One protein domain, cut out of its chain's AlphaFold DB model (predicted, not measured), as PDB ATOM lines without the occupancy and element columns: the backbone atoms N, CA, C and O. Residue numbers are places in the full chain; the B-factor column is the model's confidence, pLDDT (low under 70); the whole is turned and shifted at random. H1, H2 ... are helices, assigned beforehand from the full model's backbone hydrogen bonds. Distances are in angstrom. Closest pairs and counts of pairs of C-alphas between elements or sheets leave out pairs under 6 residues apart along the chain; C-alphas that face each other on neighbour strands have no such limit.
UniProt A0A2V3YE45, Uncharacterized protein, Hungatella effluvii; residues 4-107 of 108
ATOM      1  N   ARG A   4      62.737 145.015 134.614       96.94
ATOM      2  CA  ARG A   4      64.167 145.051 134.924       96.94
ATOM      3  C   ARG A   4      64.775 146.393 134.537       96.94
ATOM      4  O   ARG A   4      65.407 147.031 135.366       96.94
ATOM      5  N   GLU A   5      64.531 146.842 133.309       96.88
ATOM      6  CA  GLU A   5      64.993 148.141 132.813       96.88
ATOM      7  C   GLU A   5      64.419 149.297 133.645       96.88
ATOM      8  O   GLU A   5      65.112 150.278 133.893       96.88
ATOM      9  N   LYS A   6      63.168 149.187 134.120       97.38
ATOM     10  CA  LYS A   6      62.567 150.186 135.020       97.38
ATOM     11  C   LYS A   6      63.279 150.260 136.367       97.38
ATOM     12  O   LYS A   6      63.615 151.362 136.796       97.38
ATOM     13  N   ALA A   7      63.497 149.115 137.013       97.69
ATOM     14  CA  ALA A   7      64.197 149.044 138.292       97.69
ATOM     15  C   ALA A   7      65.639 149.548 138.158       97.69
ATOM     16  O   ALA A   7      66.058 150.421 138.916       97.69
ATOM     17  N   LEU A   8      66.358 149.076 137.134       97.81
ATOM     18  CA  LEU A   8      67.724 149.502 136.857       97.81
ATOM     19  C   LEU A   8      67.797 151.005 136.589       97.81
ATOM     20  O   LEU A   8      68.603 151.678 137.208       97.81
ATOM     21  N   LYS A   9      66.914 151.569 135.756       97.88
ATOM     22  CA  LYS A   9      66.911 153.015 135.479       97.88
ATOM     23  C   LYS A   9      66.725 153.862 136.744       97.88
ATOM     24  O   LYS A   9      67.295 154.944 136.840       97.88
ATOM     25  N   LYS A  10      65.909 153.400 137.697       97.56
ATOM     26  CA  LYS A  10      65.711 154.077 138.987       97.56
ATOM     27  C   LYS A  10      66.978 154.042 139.839       97.56
ATOM     28  O   LYS A  10      67.402 155.083 140.328       97.56
ATOM     29  N   VAL A  11      67.575 152.860 139.974       98.06
ATOM     30  CA  VAL A  11      68.812 152.652 140.739       98.06
ATOM     31  C   VAL A  11      69.981 153.408 140.111       98.06
ATOM     32  O   VAL A  11      70.704 154.098 140.816       98.06
ATOM     33  N   ASP A  12      70.132 153.336 138.791       97.88
ATOM     34  CA  ASP A  12      71.196 154.000 138.041       97.88
ATOM     35  C   ASP A  12      71.070 155.525 138.093       97.88
ATOM     36  O   ASP A  12      72.051 156.219 138.347       97.88
ATOM     37  N   GLY A  13      69.858 156.070 137.938       97.62
ATOM     38  CA  GLY A  13      69.624 157.507 138.093       97.62
ATOM     39  C   GLY A  13      70.040 158.013 139.477       97.62
ATOM     40  O   GLY A  13      70.804 158.969 139.586       97.62
ATOM     41  N   GLU A  14      69.606 157.324 140.531       98.06
ATOM     42  CA  GLU A  14      69.958 157.676 141.907       98.06
ATOM     43  C   GLU A  14      71.455 157.490 142.203       98.06
ATOM     44  O   GLU A  14      72.068 158.334 142.859       98.06
ATOM     45  N   TYR A  15      72.060 156.415 141.695       98.00
ATOM     46  CA  TYR A  15      73.490 156.159 141.827       98.00
ATOM     47  C   TYR A  15      74.322 157.250 141.153       98.00
ATOM     48  O   TYR A  15      75.258 157.762 141.764       98.00
ATOM     49  N   ASN A  16      73.971 157.645 139.927       97.62
ATOM     50  CA  ASN A  16      74.678 158.694 139.199       97.62
ATOM     51  C   ASN A  16      74.571 160.042 139.928       97.62
ATOM     52  O   ASN A  16      75.592 160.691 140.151       97.62
ATOM     53  N   GLU A  17      73.377 160.419 140.401       96.88
ATOM     54  CA  GLU A  17      73.201 161.627 141.219       96.88
ATOM     55  C   GLU A  17      74.033 161.585 142.509       96.88
ATOM     56  O   GLU A  17      74.625 162.590 142.913       96.88
ATOM     57  N   PHE A  18      74.083 160.430 143.178       96.56
ATOM     58  CA  PHE A  18      74.896 160.244 144.373       96.56
ATOM     59  C   PHE A  18      76.394 160.343 144.059       96.56
ATOM     60  O   PHE A  18      77.111 161.082 144.736       96.56
ATOM     61  N   ARG A  19      76.863 159.653 143.016       95.81
ATOM     62  CA  ARG A  19      78.261 159.653 142.574       95.81
ATOM     63  C   ARG A  19      78.735 161.063 142.255       95.81
ATOM     64  O   ARG A  19      79.779 161.471 142.757       95.81
ATOM     65  N   ASP A  20      77.964 161.818 141.480       96.06
ATOM     66  CA  ASP A  20      78.343 163.169 141.064       96.06
ATOM     67  C   ASP A  20      78.469 164.111 142.276       96.06
ATOM     68  O   ASP A  20      79.381 164.937 142.333       96.06
ATOM     69  N   ARG A  21      77.629 163.931 143.310       94.62
ATOM     70  CA  ARG A  21      77.776 164.649 144.590       94.62
ATOM     71  C   ARG A  21      79.045 164.250 145.339       94.62
ATOM     72  O   ARG A  21      79.722 165.132 145.856       94.62
ATOM     73  N   ILE A  22      79.361 162.956 145.420       94.19
ATOM     74  CA  ILE A  22      80.557 162.454 146.119       94.19
ATOM     75  C   ILE A  22      81.842 162.939 145.442       94.19
ATOM     76  O   ILE A  22      82.774 163.342 146.135       94.19
ATOM     77  N   LEU A  23      81.887 162.959 144.108       92.00
ATOM     78  CA  LEU A  23      83.053 163.424 143.346       92.00
ATOM     79  C   LEU A  23      83.374 164.911 143.576       92.00
ATOM     80  O   LEU A  23      84.516 165.321 143.385       92.00
ATOM     81  N   GLY A  24      82.395 165.709 144.009       91.81
ATOM     82  CA  GLY A  24      82.596 167.109 144.389       91.81
ATOM     83  C   GLY A  24      83.067 167.333 145.834       91.81
ATOM     84  O   GLY A  24      83.305 168.480 146.210       91.81
ATOM     85  N   MET A  25      83.172 166.285 146.659       93.75
ATOM     86  CA  MET A  25      83.503 166.397 148.087       93.75
ATOM     87  C   MET A  25      85.008 166.348 148.363       93.75
ATOM     88  O   MET A  25      85.810 165.868 147.561       93.75
ATOM     89  N   LYS A  26      85.404 166.808 149.556       93.31
ATOM     90  CA  LYS A  26      86.789 166.682 150.031       93.31
ATOM     91  C   LYS A  26      87.080 165.250 150.479       93.31
ATOM     92  O   LYS A  26      86.207 164.557 150.993       93.31
ATOM     93  N   SER A  27      88.344 164.833 150.409       90.44
ATOM     94  CA  SER A  27      88.764 163.473 150.786       90.44
ATOM     95  C   SER A  27      88.362 163.063 152.211       90.44
ATOM     96  O   SER A  27      87.972 161.917 152.418       90.44
ATOM     97  N   ALA A  28      88.400 163.982 153.183       91.69
ATOM     98  CA  ALA A  28      87.961 163.700 154.554       91.69
ATOM     99  C   ALA A  28      86.455 163.374 154.633       91.69
ATOM    100  O   ALA A  28      86.056 162.418 155.290       91.69
ATOM    101  N   GLU A  29      85.623 164.110 153.896       90.50
ATOM    102  CA  GLU A  29      84.172 163.891 153.850       90.50
ATOM    103  C   GLU A  29      83.819 162.585 153.124       90.50
ATOM    104  O   GLU A  29      82.848 161.913 153.485       90.50
ATOM    105  N   ILE A  30      84.610 162.218 152.110       91.62
ATOM    106  CA  ILE A  30      84.503 160.935 151.406       91.62
ATOM    107  C   ILE A  30      84.814 159.783 152.365       91.62
ATOM    108  O   ILE A  30      84.071 158.804 152.399       91.62
ATOM    109  N   TRP A  31      85.869 159.911 153.176       89.69
ATOM    110  CA  TRP A  31      86.253 158.893 154.157       89.69
ATOM    111  C   TRP A  31      85.126 158.595 155.154       89.69
ATOM    112  O   TRP A  31      84.755 157.434 155.344       89.69
ATOM    113  N   GLU A  32      84.503 159.638 155.707       91.94
ATOM    114  CA  GLU A  32      83.349 159.523 156.612       91.94
ATOM    115  C   GLU A  32      82.133 158.842 155.962       91.94
ATOM    116  O   GLU A  32      81.292 158.260 156.645       91.94
ATOM    117  N   ARG A  33      82.026 158.903 154.631       93.50
ATOM    118  CA  ARG A  33      80.914 158.338 153.850       93.50
ATOM    119  C   ARG A  33      81.247 156.993 153.218       93.50
ATOM    120  O   ARG A  33      80.385 156.440 152.536       93.50
ATOM    121  N   SER A  34      82.440 156.453 153.453       93.44
ATOM    122  CA  SER A  34      82.952 155.234 152.812       93.44
ATOM    123  C   SER A  34      81.951 154.077 152.825       93.44
ATOM    124  O   SER A  34      81.676 153.506 151.769       93.44
ATOM    125  N   ARG A  35      81.308 153.792 153.968       94.25
ATOM    126  CA  ARG A  35      80.306 152.713 154.039       94.25
ATOM    127  C   ARG A  35      79.068 152.986 153.185       94.25
ATOM    128  O   ARG A  35      78.572 152.079 152.525       94.25
ATOM    129  N   ARG A  36      78.578 154.228 153.158       95.62
ATOM    130  CA  ARG A  36      77.437 154.607 152.313       95.62
ATOM    131  C   ARG A  36      77.799 154.554 150.830       95.62
ATOM    132  O   ARG A  36      76.978 154.130 150.029       95.62
ATOM    133  N   ILE A  37      79.020 154.951 150.473       96.12
ATOM    134  CA  ILE A  37      79.528 154.847 149.099       96.12
ATOM    135  C   ILE A  37      79.566 153.381 148.669       96.12
ATOM    136  O   ILE A  37      78.994 153.040 147.638       96.12
ATOM    137  N   GLN A  38      80.164 152.514 149.490       95.75
ATOM    138  CA  GLN A  38      80.211 151.075 149.238       95.75
ATOM    139  C   GLN A  38      78.807 150.485 149.066       95.75
ATOM    140  O   GLN A  38      78.567 149.762 148.105       95.75
ATOM    141  N   PHE A  39      77.869 150.851 149.945       96.81
ATOM    142  CA  PHE A  39      76.477 150.415 149.850       96.81
ATOM    143  C   PHE A  39      75.851 150.789 148.502       96.81
ATOM    144  O   PHE A  39      75.295 149.935 147.817       96.81
ATOM    145  N   TYR A  40      75.972 152.054 148.087       97.56
ATOM    146  CA  TYR A  40      75.426 152.518 146.809       97.56
ATOM    147  C   TYR A  40      76.039 151.776 145.615       97.56
ATOM    148  O   TYR A  40      75.304 151.403 144.701       97.56
ATOM    149  N   CYS A  41      77.351 151.522 145.637       97.06
ATOM    150  CA  CYS A  41      78.016 150.731 144.602       97.06
ATOM    151  C   CYS A  41      77.472 149.299 144.550       97.06
ATOM    152  O   CYS A  41      77.081 148.847 143.482       97.06
ATOM    153  N   TYR A  42      77.372 148.607 145.687       97.69
ATOM    154  CA  TYR A  42      76.905 147.219 145.730       97.69
ATOM    155  C   TYR A  42      75.457 147.059 145.265       97.69
ATOM    156  O   TYR A  42      75.145 146.123 144.528       97.69
ATOM    157  N   ILE A  43      74.572 147.989 145.638       98.06
ATOM    158  CA  ILE A  43      73.193 147.982 145.139       98.06
ATOM    159  C   ILE A  43      73.172 148.207 143.625       98.06
ATOM    160  O   ILE A  43      72.509 147.458 142.909       98.06
ATOM    161  N   TRP A  44      73.912 149.191 143.115       98.12
ATOM    162  CA  TRP A  44      73.981 149.434 141.673       98.12
ATOM    163  C   TRP A  44      74.523 148.215 140.907       98.12
ATOM    164  O   TRP A  44      73.870 147.743 139.977       98.12
ATOM    165  N   GLU A  45      75.639 147.633 141.355       98.06
ATOM    166  CA  GLU A  45      76.247 146.433 140.761       98.06
ATOM    167  C   GLU A  45      75.297 145.231 140.774       98.06
ATOM    168  O   GLU A  45      75.237 144.476 139.801       98.06
ATOM    169  N   TYR A  46      74.525 145.059 141.851       98.31
ATOM    170  CA  TYR A  46      73.495 144.029 141.925       98.31
ATOM    171  C   TYR A  46      72.475 144.196 140.796       98.31
ATOM    172  O   TYR A  46      72.243 143.249 140.047       98.31
ATOM    173  N   PHE A  47      71.895 145.385 140.612       98.00
ATOM    174  CA  PHE A  47      70.883 145.596 139.571       98.00
ATOM    175  C   PHE A  47      71.452 145.525 138.149       98.00
ATOM    176  O   PHE A  47      70.796 144.968 137.260       98.00
ATOM    177  N   GLU A  48      72.660 146.041 137.939       97.62
ATOM    178  CA  GLU A  48      73.330 146.042 136.637       97.62
ATOM    179  C   GLU A  48      73.710 144.611 136.219       97.62
ATOM    180  O   GLU A  48      73.282 144.113 135.170       97.62
ATOM    181  N   TYR A  49      74.443 143.895 137.075       97.62
ATOM    182  CA  TYR A  49      75.119 142.656 136.688       97.62
ATOM    183  C   TYR A  49      74.366 141.373 137.063       97.62
ATOM    184  O   TYR A  49      74.522 140.352 136.380       97.62
ATOM    185  N   ASN A  50      73.513 141.380 138.092       96.56
ATOM    186  CA  ASN A  50      72.799 140.167 138.492       96.56
ATOM    187  C   ASN A  50      71.618 139.884 137.552       96.56
ATOM    188  O   ASN A  50      70.551 140.494 137.638       96.56
ATOM    189  N   LYS A  51      71.767 138.906 136.655       93.00
ATOM    190  CA  LYS A  51      70.713 138.505 135.702       93.00
ATOM    191  C   LYS A  51      69.570 137.697 136.331       93.00
ATOM    192  O   LYS A  51      68.548 137.514 135.678       93.00
ATOM    193  N   LYS A  52      69.729 137.214 137.566       94.50
ATOM    194  CA  LYS A  52      68.803 136.281 138.236       94.50
ATOM    195  C   LYS A  52      67.902 136.951 139.282       94.50
ATOM    196  O   LYS A  52      67.330 136.264 140.121       94.50
ATOM    197  N   ILE A  53      67.776 138.279 139.249       96.31
ATOM    198  CA  ILE A  53      66.904 139.015 140.173       96.31
ATOM    199  C   ILE A  53      65.450 138.587 139.948       96.31
ATOM    200  O   ILE A  53      64.954 138.626 138.819       96.31
ATOM    201  N   GLY A  54      64.772 138.190 141.024       96.38
ATOM    202  CA  GLY A  54      63.368 137.790 140.979       96.38
ATOM    203  C   GLY A  54      62.440 138.950 140.608       96.38
ATOM    204  O   GLY A  54      62.680 140.098 140.984       96.38
ATOM    205  N   SER A  55      61.345 138.651 139.903       96.19
ATOM    206  CA  SER A  55      60.388 139.669 139.445       96.19
ATOM    207  C   SER A  55      59.827 140.516 140.586       96.19
ATOM    208  O   SER A  55      59.715 141.724 140.429       96.19
ATOM    209  N   SER A  56      59.562 139.922 141.752       96.62
ATOM    210  CA  SER A  56      59.046 140.633 142.928       96.62
ATOM    211  C   SER A  56      59.999 141.721 143.440       96.62
ATOM    212  O   SER A  56      59.556 142.813 143.786       96.62
ATOM    213  N   VAL A  57      61.310 141.457 143.428       97.81
ATOM    214  CA  VAL A  57      62.356 142.429 143.797       97.81
ATOM    215  C   VAL A  57      62.412 143.571 142.784       97.81
ATOM    216  O   VAL A  57      62.504 144.739 143.165       97.81
ATOM    217  N   LEU A  58      62.330 143.246 141.488       98.06
ATOM    218  CA  LEU A  58      62.321 144.243 140.413       98.06
ATOM    219  C   LEU A  58      61.073 145.130 140.481       98.06
ATOM    220  O   LEU A  58      61.185 146.347 140.370       98.06
ATOM    221  N   GLU A  59      59.897 144.534 140.677       97.88
ATOM    222  CA  GLU A  59      58.618 145.239 140.794       97.88
ATOM    223  C   GLU A  59      58.597 146.178 141.992       97.88
ATOM    224  O   GLU A  59      58.281 147.359 141.838       97.88
ATOM    225  N   TYR A  60      58.993 145.668 143.160       97.69
ATOM    226  CA  TYR A  60      59.090 146.460 144.377       97.69
ATOM    227  C   TYR A  60      60.038 147.647 144.184       97.69
ATOM    228  O   TYR A  60      59.654 148.794 144.394       97.69
ATOM    229  N   THR A  61      61.244 147.392 143.672       97.75
ATOM    230  CA  THR A  61      62.255 148.435 143.454       97.75
ATOM    231  C   THR A  61      61.795 149.479 142.437       97.75
ATOM    232  O   THR A  61      61.973 150.676 142.652       97.75
ATOM    233  N   ALA A  62      61.170 149.054 141.335       97.38
ATOM    234  CA  ALA A  62      60.662 149.958 140.305       97.38
ATOM    235  C   ALA A  62      59.531 150.872 140.810       97.38
ATOM    236  O   ALA A  62      59.333 151.955 140.251       97.38
ATOM    237  N   ALA A  63      58.795 150.446 141.841       96.75
ATOM    238  CA  ALA A  63      57.749 151.241 142.478       96.75
ATOM    239  C   ALA A  63      58.303 152.324 143.423       96.75
ATOM    240  O   ALA A  63      57.592 153.282 143.731       96.75
ATOM    241  N   LEU A  64      59.562 152.217 143.860       96.06
ATOM    242  CA  LEU A  64      60.186 153.193 144.752       96.06
ATOM    243  C   LEU A  64      60.620 154.466 144.004       96.06
ATOM    244  O   LEU A  64      61.012 154.464 142.830       96.06
ATOM    245  N   ASN A  65      60.574 155.600 144.706       93.50
ATOM    246  CA  ASN A  65      61.065 156.876 144.174       93.50
ATOM    247  C   ASN A  65      62.586 157.004 144.282       93.50
ATOM    248  O   ASN A  65      63.214 157.354 143.288       93.50
ATOM    249  N   HIS A  66      63.142 156.657 145.446       95.69
ATOM    250  CA  HIS A  66      64.578 156.664 145.750       95.69
ATOM    251  C   HIS A  66      64.982 155.296 146.321       95.69
ATOM    252  O   HIS A  66      65.141 155.166 147.541       95.69
ATOM    253  N   PRO A  67      64.998 154.235 145.490       97.25
ATOM    254  CA  PRO A  67      65.213 152.871 145.961       97.25
ATOM    255  C   PRO A  67      66.473 152.714 146.818       97.25
ATOM    256  O   PRO A  67      66.389 152.127 147.895       97.25
ATOM    257  N   VAL A  68      67.614 153.264 146.398       97.81
ATOM    258  CA  VAL A  68      68.899 153.024 147.075       97.81
ATOM    259  C   VAL A  68      68.937 153.731 148.431       97.81
ATOM    260  O   VAL A  68      69.359 153.147 149.427       97.81
ATOM    261  N   GLN A  69      68.424 154.958 148.521       97.31
ATOM    262  CA  GLN A  69      68.314 155.715 149.762       97.31
ATOM    263  C   GLN A  69      67.345 155.063 150.745       97.31
ATOM    264  O   GLN A  69      67.614 155.052 151.947       97.31
ATOM    265  N   ILE A  70      66.214 154.544 150.264       96.94
ATOM    266  CA  ILE A  70      65.244 153.846 151.116       96.94
ATOM    267  C   ILE A  70      65.873 152.557 151.657       96.94
ATOM    268  O   ILE A  70      65.807 152.322 152.863       96.94
ATOM    269  N   MET A  71      66.561 151.782 150.809       97.12
ATOM    270  CA  MET A  71      67.321 150.598 151.229       97.12
ATOM    271  C   MET A  71      68.409 150.953 152.248       97.12
ATOM    272  O   MET A  71      68.536 150.282 153.266       97.12
ATOM    273  N   TRP A  72      69.148 152.045 152.035       96.88
ATOM    274  CA  TRP A  72      70.162 152.534 152.973       96.88
ATOM    275  C   TRP A  72      69.563 152.916 154.333       96.88
ATOM    276  O   TRP A  72      70.079 152.535 155.381       96.88
ATOM    277  N   ASN A  73      68.447 153.649 154.331       95.50
ATOM    278  CA  ASN A  73      67.748 154.027 155.558       95.50
ATOM    279  C   ASN A  73      67.231 152.801 156.316       95.50
ATOM    280  O   ASN A  73      67.229 152.802 157.545       95.50
ATOM    281  N   PHE A  74      66.772 151.778 155.593       95.31
ATOM    282  CA  PHE A  74      66.341 150.523 156.192       95.31
ATOM    283  C   PHE A  74      67.527 149.748 156.774       95.31
ATOM    284  O   PHE A  74      67.461 149.320 157.924       95.31
ATOM    285  N   TYR A  75      68.625 149.642 156.024       94.88
ATOM    286  CA  TYR A  75      69.877 149.021 156.458       94.88
ATOM    287  C   TYR A  75      70.396 149.638 157.766       94.88
ATOM    288  O   TYR A  75      70.690 148.914 158.708       94.88
ATOM    289  N   LEU A  76      70.405 150.970 157.884       93.50
ATOM    290  CA  LEU A  76      70.847 151.657 159.107       93.50
ATOM    291  C   LEU A  76      69.981 151.377 160.344       93.50
ATOM    292  O   LEU A  76      70.455 151.546 161.464       93.50
ATOM    293  N   LYS A  77      68.710 151.008 160.160       91.00
ATOM    294  CA  LYS A  77      67.776 150.730 161.261       91.00
ATOM    295  C   LYS A  77      67.785 149.268 161.701       91.00
ATOM    296  O   LYS A  77      67.222 148.962 162.747       91.00
ATOM    297  N   ASN A  78      68.369 148.376 160.904       86.44
ATOM    298  CA  ASN A  78      68.307 146.938 161.117       86.44
ATOM    299  C   ASN A  78      69.721 146.373 161.252       86.44
ATOM    300  O   ASN A  78      70.384 146.095 160.258       86.44
ATOM    301  N   GLU A  79      70.155 146.153 162.494       75.56
ATOM    302  CA  GLU A  79      71.507 145.666 162.817       75.56
ATOM    303  C   GLU A  79      71.835 144.292 162.204       75.56
ATOM    304  O   GLU A  79      73.000 143.970 162.000       75.56
ATOM    305  N   ASN A  80      70.811 143.502 161.863       76.00
ATOM    306  CA  ASN A  80      70.954 142.168 161.270       76.00
ATOM    307  C   ASN A  80      70.992 142.175 159.731       76.00
ATOM    308  O   ASN A  80      71.045 141.110 159.115       76.00
ATOM    309  N   CYS A  81      70.884 143.341 159.091       80.25
ATOM    310  CA  CYS A  81      70.947 143.430 157.639       80.25
ATOM    311  C   CYS A  81      72.398 143.552 157.169       80.25
ATOM    312  O   CYS A  81      73.144 144.423 157.608       80.25
ATOM    313  N   HIS A  82      72.759 142.718 156.200       85.50
ATOM    314  CA  HIS A  82      74.030 142.775 155.483       85.50
ATOM    315  C   HIS A  82      73.768 143.126 154.015       85.50
ATOM    316  O   HIS A  82      72.627 143.075 153.549       85.50
ATOM    317  N   CYS A  83      74.800 143.545 153.287       90.00
ATOM    318  CA  CYS A  83      74.660 143.913 151.875       90.00
ATOM    319  C   CYS A  83      75.930 143.634 151.068       90.00
ATOM    320  O   CYS A  83      76.141 144.260 150.034       90.00
ATOM    321  N   ASP A  84      76.808 142.768 151.568       89.38
ATOM    322  CA  ASP A  84      78.129 142.542 150.991       89.38
ATOM    323  C   ASP A  84      78.092 141.451 149.899       89.38
ATOM    324  O   ASP A  84      79.022 141.330 149.103       89.38
ATOM    325  N   THR A  85      76.982 140.709 149.803       94.62
ATOM    326  CA  THR A  85      76.682 139.718 148.756       94.62
ATOM    327  C   THR A  85      75.332 139.976 148.073       94.62
ATOM    328  O   THR A  85      74.453 140.665 148.595       94.62
ATOM    329  N   TRP A  86      75.123 139.392 146.889       96.31
ATOM    330  CA  TRP A  86      73.849 139.506 146.166       96.31
ATOM    331  C   TRP A  86      72.686 138.822 146.897       96.31
ATOM    332  O   TRP A  86      71.546 139.292 146.832       96.31
ATOM    333  N   GLU A  87      72.956 137.725 147.599       95.44
ATOM    334  CA  GLU A  87      71.995 137.021 148.444       95.44
ATOM    335  C   GLU A  87      71.536 137.910 149.602       95.44
ATOM    336  O   GLU A  87      70.336 138.025 149.849       95.44
ATOM    337  N   GLU A  88      72.464 138.608 150.255       95.50
ATOM    338  CA  GLU A  88      72.156 139.552 151.332       95.50
ATOM    339  C   GLU A  88      71.372 140.768 150.833       95.50
ATOM    340  O   GLU A  88      70.402 141.167 151.470       95.50
ATOM    341  N   ILE A  89      71.711 141.315 149.659       96.88
ATOM    342  CA  ILE A  89      70.932 142.398 149.035       96.88
ATOM    343  C   ILE A  89      69.503 141.928 148.730       96.88
ATOM    344  O   ILE A  89      68.535 142.647 148.977       96.88
ATOM    345  N   THR A  90      69.345 140.699 148.237       96.81
ATOM    346  CA  THR A  90      68.019 140.110 148.004       96.81
ATOM    347  C   THR A  90      67.251 139.959 149.320       96.81
ATOM    348  O   THR A  90      66.075 140.318 149.389       96.81
ATOM    349  N   ALA A  91      67.916 139.471 150.371       95.44
ATOM    350  CA  ALA A  91      67.330 139.322 151.698       95.44
ATOM    351  C   ALA A  91      66.891 140.673 152.279       95.44
ATOM    352  O   ALA A  91      65.752 140.784 152.718       95.44
ATOM    353  N   LEU A  92      67.733 141.709 152.191       96.19
ATOM    354  CA  LEU A  92      67.418 143.082 152.595       96.19
ATOM    355  C   LEU A  92      66.112 143.565 151.954       96.19
ATOM    356  O   LEU A  92      65.205 144.019 152.654       96.19
ATOM    357  N   ILE A  93      65.993 143.430 150.631       96.56
ATOM    358  CA  ILE A  93      64.810 143.891 149.897       96.56
ATOM    359  C   ILE A  93      63.573 143.074 150.288       96.56
ATOM    360  O   ILE A  93      62.499 143.640 150.486       96.56
ATOM    361  N   HIS A  94      63.705 141.759 150.469       95.81
ATOM    362  CA  HIS A  94      62.603 140.933 150.963       95.81
ATOM    363  C   HIS A  94      62.164 141.337 152.374       95.81
ATOM    364  O   HIS A  94      60.966 141.449 152.626       95.81
ATOM    365  N   THR A  95      63.097 141.615 153.288       95.06
ATOM    366  CA  THR A  95      62.762 142.090 154.636       95.06
ATOM    367  C   THR A  95      62.003 143.418 154.584       95.06
ATOM    368  O   THR A  95      61.017 143.581 155.300       95.06
ATOM    369  N   MET A  96      62.391 144.335 153.692       95.12
ATOM    370  CA  MET A  96      61.657 145.588 153.467       95.12
ATOM    371  C   MET A  96      60.226 145.337 152.973       95.12
ATOM    372  O   MET A  96      59.277 145.918 153.498       95.12
ATOM    373  N   MET A  97      60.058 144.436 152.001       95.19
ATOM    374  CA  MET A  97      58.742 144.069 151.470       95.19
ATOM    375  C   MET A  97      57.825 143.477 152.548       95.19
ATOM    376  O   MET A  97      56.632 143.780 152.571       95.19
ATOM    377  N   GLU A  98      58.354 142.633 153.438       93.38
ATOM    378  CA  GLU A  98      57.580 142.059 154.544       93.38
ATOM    379  C   GLU A  98      57.231 143.105 155.613       93.38
ATOM    380  O   GLU A  98      56.096 143.127 156.097       93.38
ATOM    381  N   ALA A  99      58.151 144.023 155.926       90.81
ATOM    382  CA  ALA A  99      57.891 145.121 156.856       90.81
ATOM    383  C   ALA A  99      56.725 146.012 156.380       90.81
ATOM    384  O   ALA A  99      55.801 146.285 157.146       90.81
ATOM    385  N   GLU A 100      56.690 146.374 155.092       88.06
ATOM    386  CA  GLU A 100      55.587 147.164 154.523       88.06
ATOM    387  C   GLU A 100      54.233 146.435 154.542       88.06
ATOM    388  O   GLU A 100      53.179 147.065 154.677       88.06
ATOM    389  N   LYS A 101      54.226 145.104 154.389       84.44
ATOM    390  CA  LYS A 101      52.995 144.302 154.513       84.44
ATOM    391  C   LYS A 101      52.488 144.290 155.955       84.44
ATOM    392  O   LYS A 101      51.279 144.384 156.170       84.44
ATOM    393  N   GLY A 102      53.393 144.195 156.930       73.19
ATOM    394  CA  GLY A 102      53.071 144.242 158.358       73.19
ATOM    395  C   GLY A 102      52.411 145.558 158.778       73.19
ATOM    396  O   GLY A 102      51.407 145.534 159.491       73.19
ATOM    397  N   GLU A 103      52.902 146.690 158.269       66.06
ATOM    398  CA  GLU A 103      52.327 148.019 158.532       66.06
ATOM    399  C   GLU A 103      50.925 148.188 157.923       66.06
ATOM    400  O   GLU A 103      50.025 148.730 158.565       66.06
ATOM    401  N   LYS A 104      50.684 147.649 156.721       60.16
ATOM    402  CA  LYS A 104      49.364 147.713 156.061       60.16
ATOM    403  C   LYS A 104      48.288 146.864 156.747       60.16
ATOM    404  O   LYS A 104      47.103 147.147 156.578       60.16
ATOM    405  N   ASN A 105      48.677 145.846 157.514       55.47
ATOM    406  CA  ASN A 105      47.747 144.962 158.222       55.47
ATOM    407  C   ASN A 105      47.338 145.474 159.615       55.47
ATOM    408  O   ASN A 105      46.291 145.067 160.104       55.47
ATOM    409  N   HIS A 106      48.111 146.377 160.231       50.69
ATOM    410  CA  HIS A 106      47.793 146.976 161.541       50.69
ATOM    411  C   HIS A 106      47.066 148.330 161.439       50.69
ATOM    412  O   HIS A 106      46.696 148.909 162.457       50.69
ATOM    413  N   GLY A 107      46.861 148.844 160.222       47.41
ATOM    414  CA  GLY A 107      46.138 150.091 159.944       47.41
ATOM    415  C   GLY A 107      44.669 149.914 159.539       47.41
ATOM    416  O   GLY A 107      44.141 150.792 158.857       47.41
TER     417      GLY A 107
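Overview. This is residues 4 to 107 of the 108 residues of an uncharacterized protein of Hungatella effluvii (UniProt A0A2V3YE45). H1 and H3 run side by side in opposite directions, with the short H2 at the turn between them; H5 packs across both, H4 packs on residues 4 to 10 of H1, and H6 crosses H4 and H5. Two tips stick out, residues 23 to 29 and residues 98 to 107. The printed part has 104 residues with six named helices, H1 to H6 in order, and no named strand: all helix, with mostly crossed packing. It is compact, with a radius of gyration of the C-alphas of 14.1 A, and spans 45 by 29 by 24 A.

Arrangement. H1, residues 4 to 23, touches H3, residues 34 to 49, at a shallow tilt of 29 degrees, opposite ways; their closest C-alphas, of Leu 8 and Phe 47, are 5.7 A apart. H2, residues 27 to 32, touches no helix. H4, residues 55 to 63, touches H1 at a steep tilt of 53 degrees; their closest C-alphas, of Ala 7 and Ala 62, are 4.2 A apart. H5, residues 67 to 77, touches H3 at a steep tilt of 47 degrees; their closest C-alphas, of Tyr 40 and Val 68, are 6.6 A apart. H6, residues 86 to 106, touches H5 with residues 92 to 96 alone, about perpendicular at 81 degrees; their closest C-alphas, of Met 71 and Ile 93, are 7.3 A apart. H1 and H6 are apart. Every O i to N i+4 pair is within hydrogen-bond range in H1, H2, H3, H4 and H6, and 6 of 7 in H5.

Along the chain. H1 begins at C-alpha 4 (64.167, 145.051, 134.924) and is 27.7 A long. H3 is 21.9 A long. H6, 31.2 A long, ends at C-alpha 106 (47.793, 146.976, 161.541).

Size, cuts and confidence. The C-alphas farthest apart, of Ser 27 and Asn 105, are 45.6 A apart. The printed part has no cut and no long link. Residues 103 to 107 have pLDDT under 70.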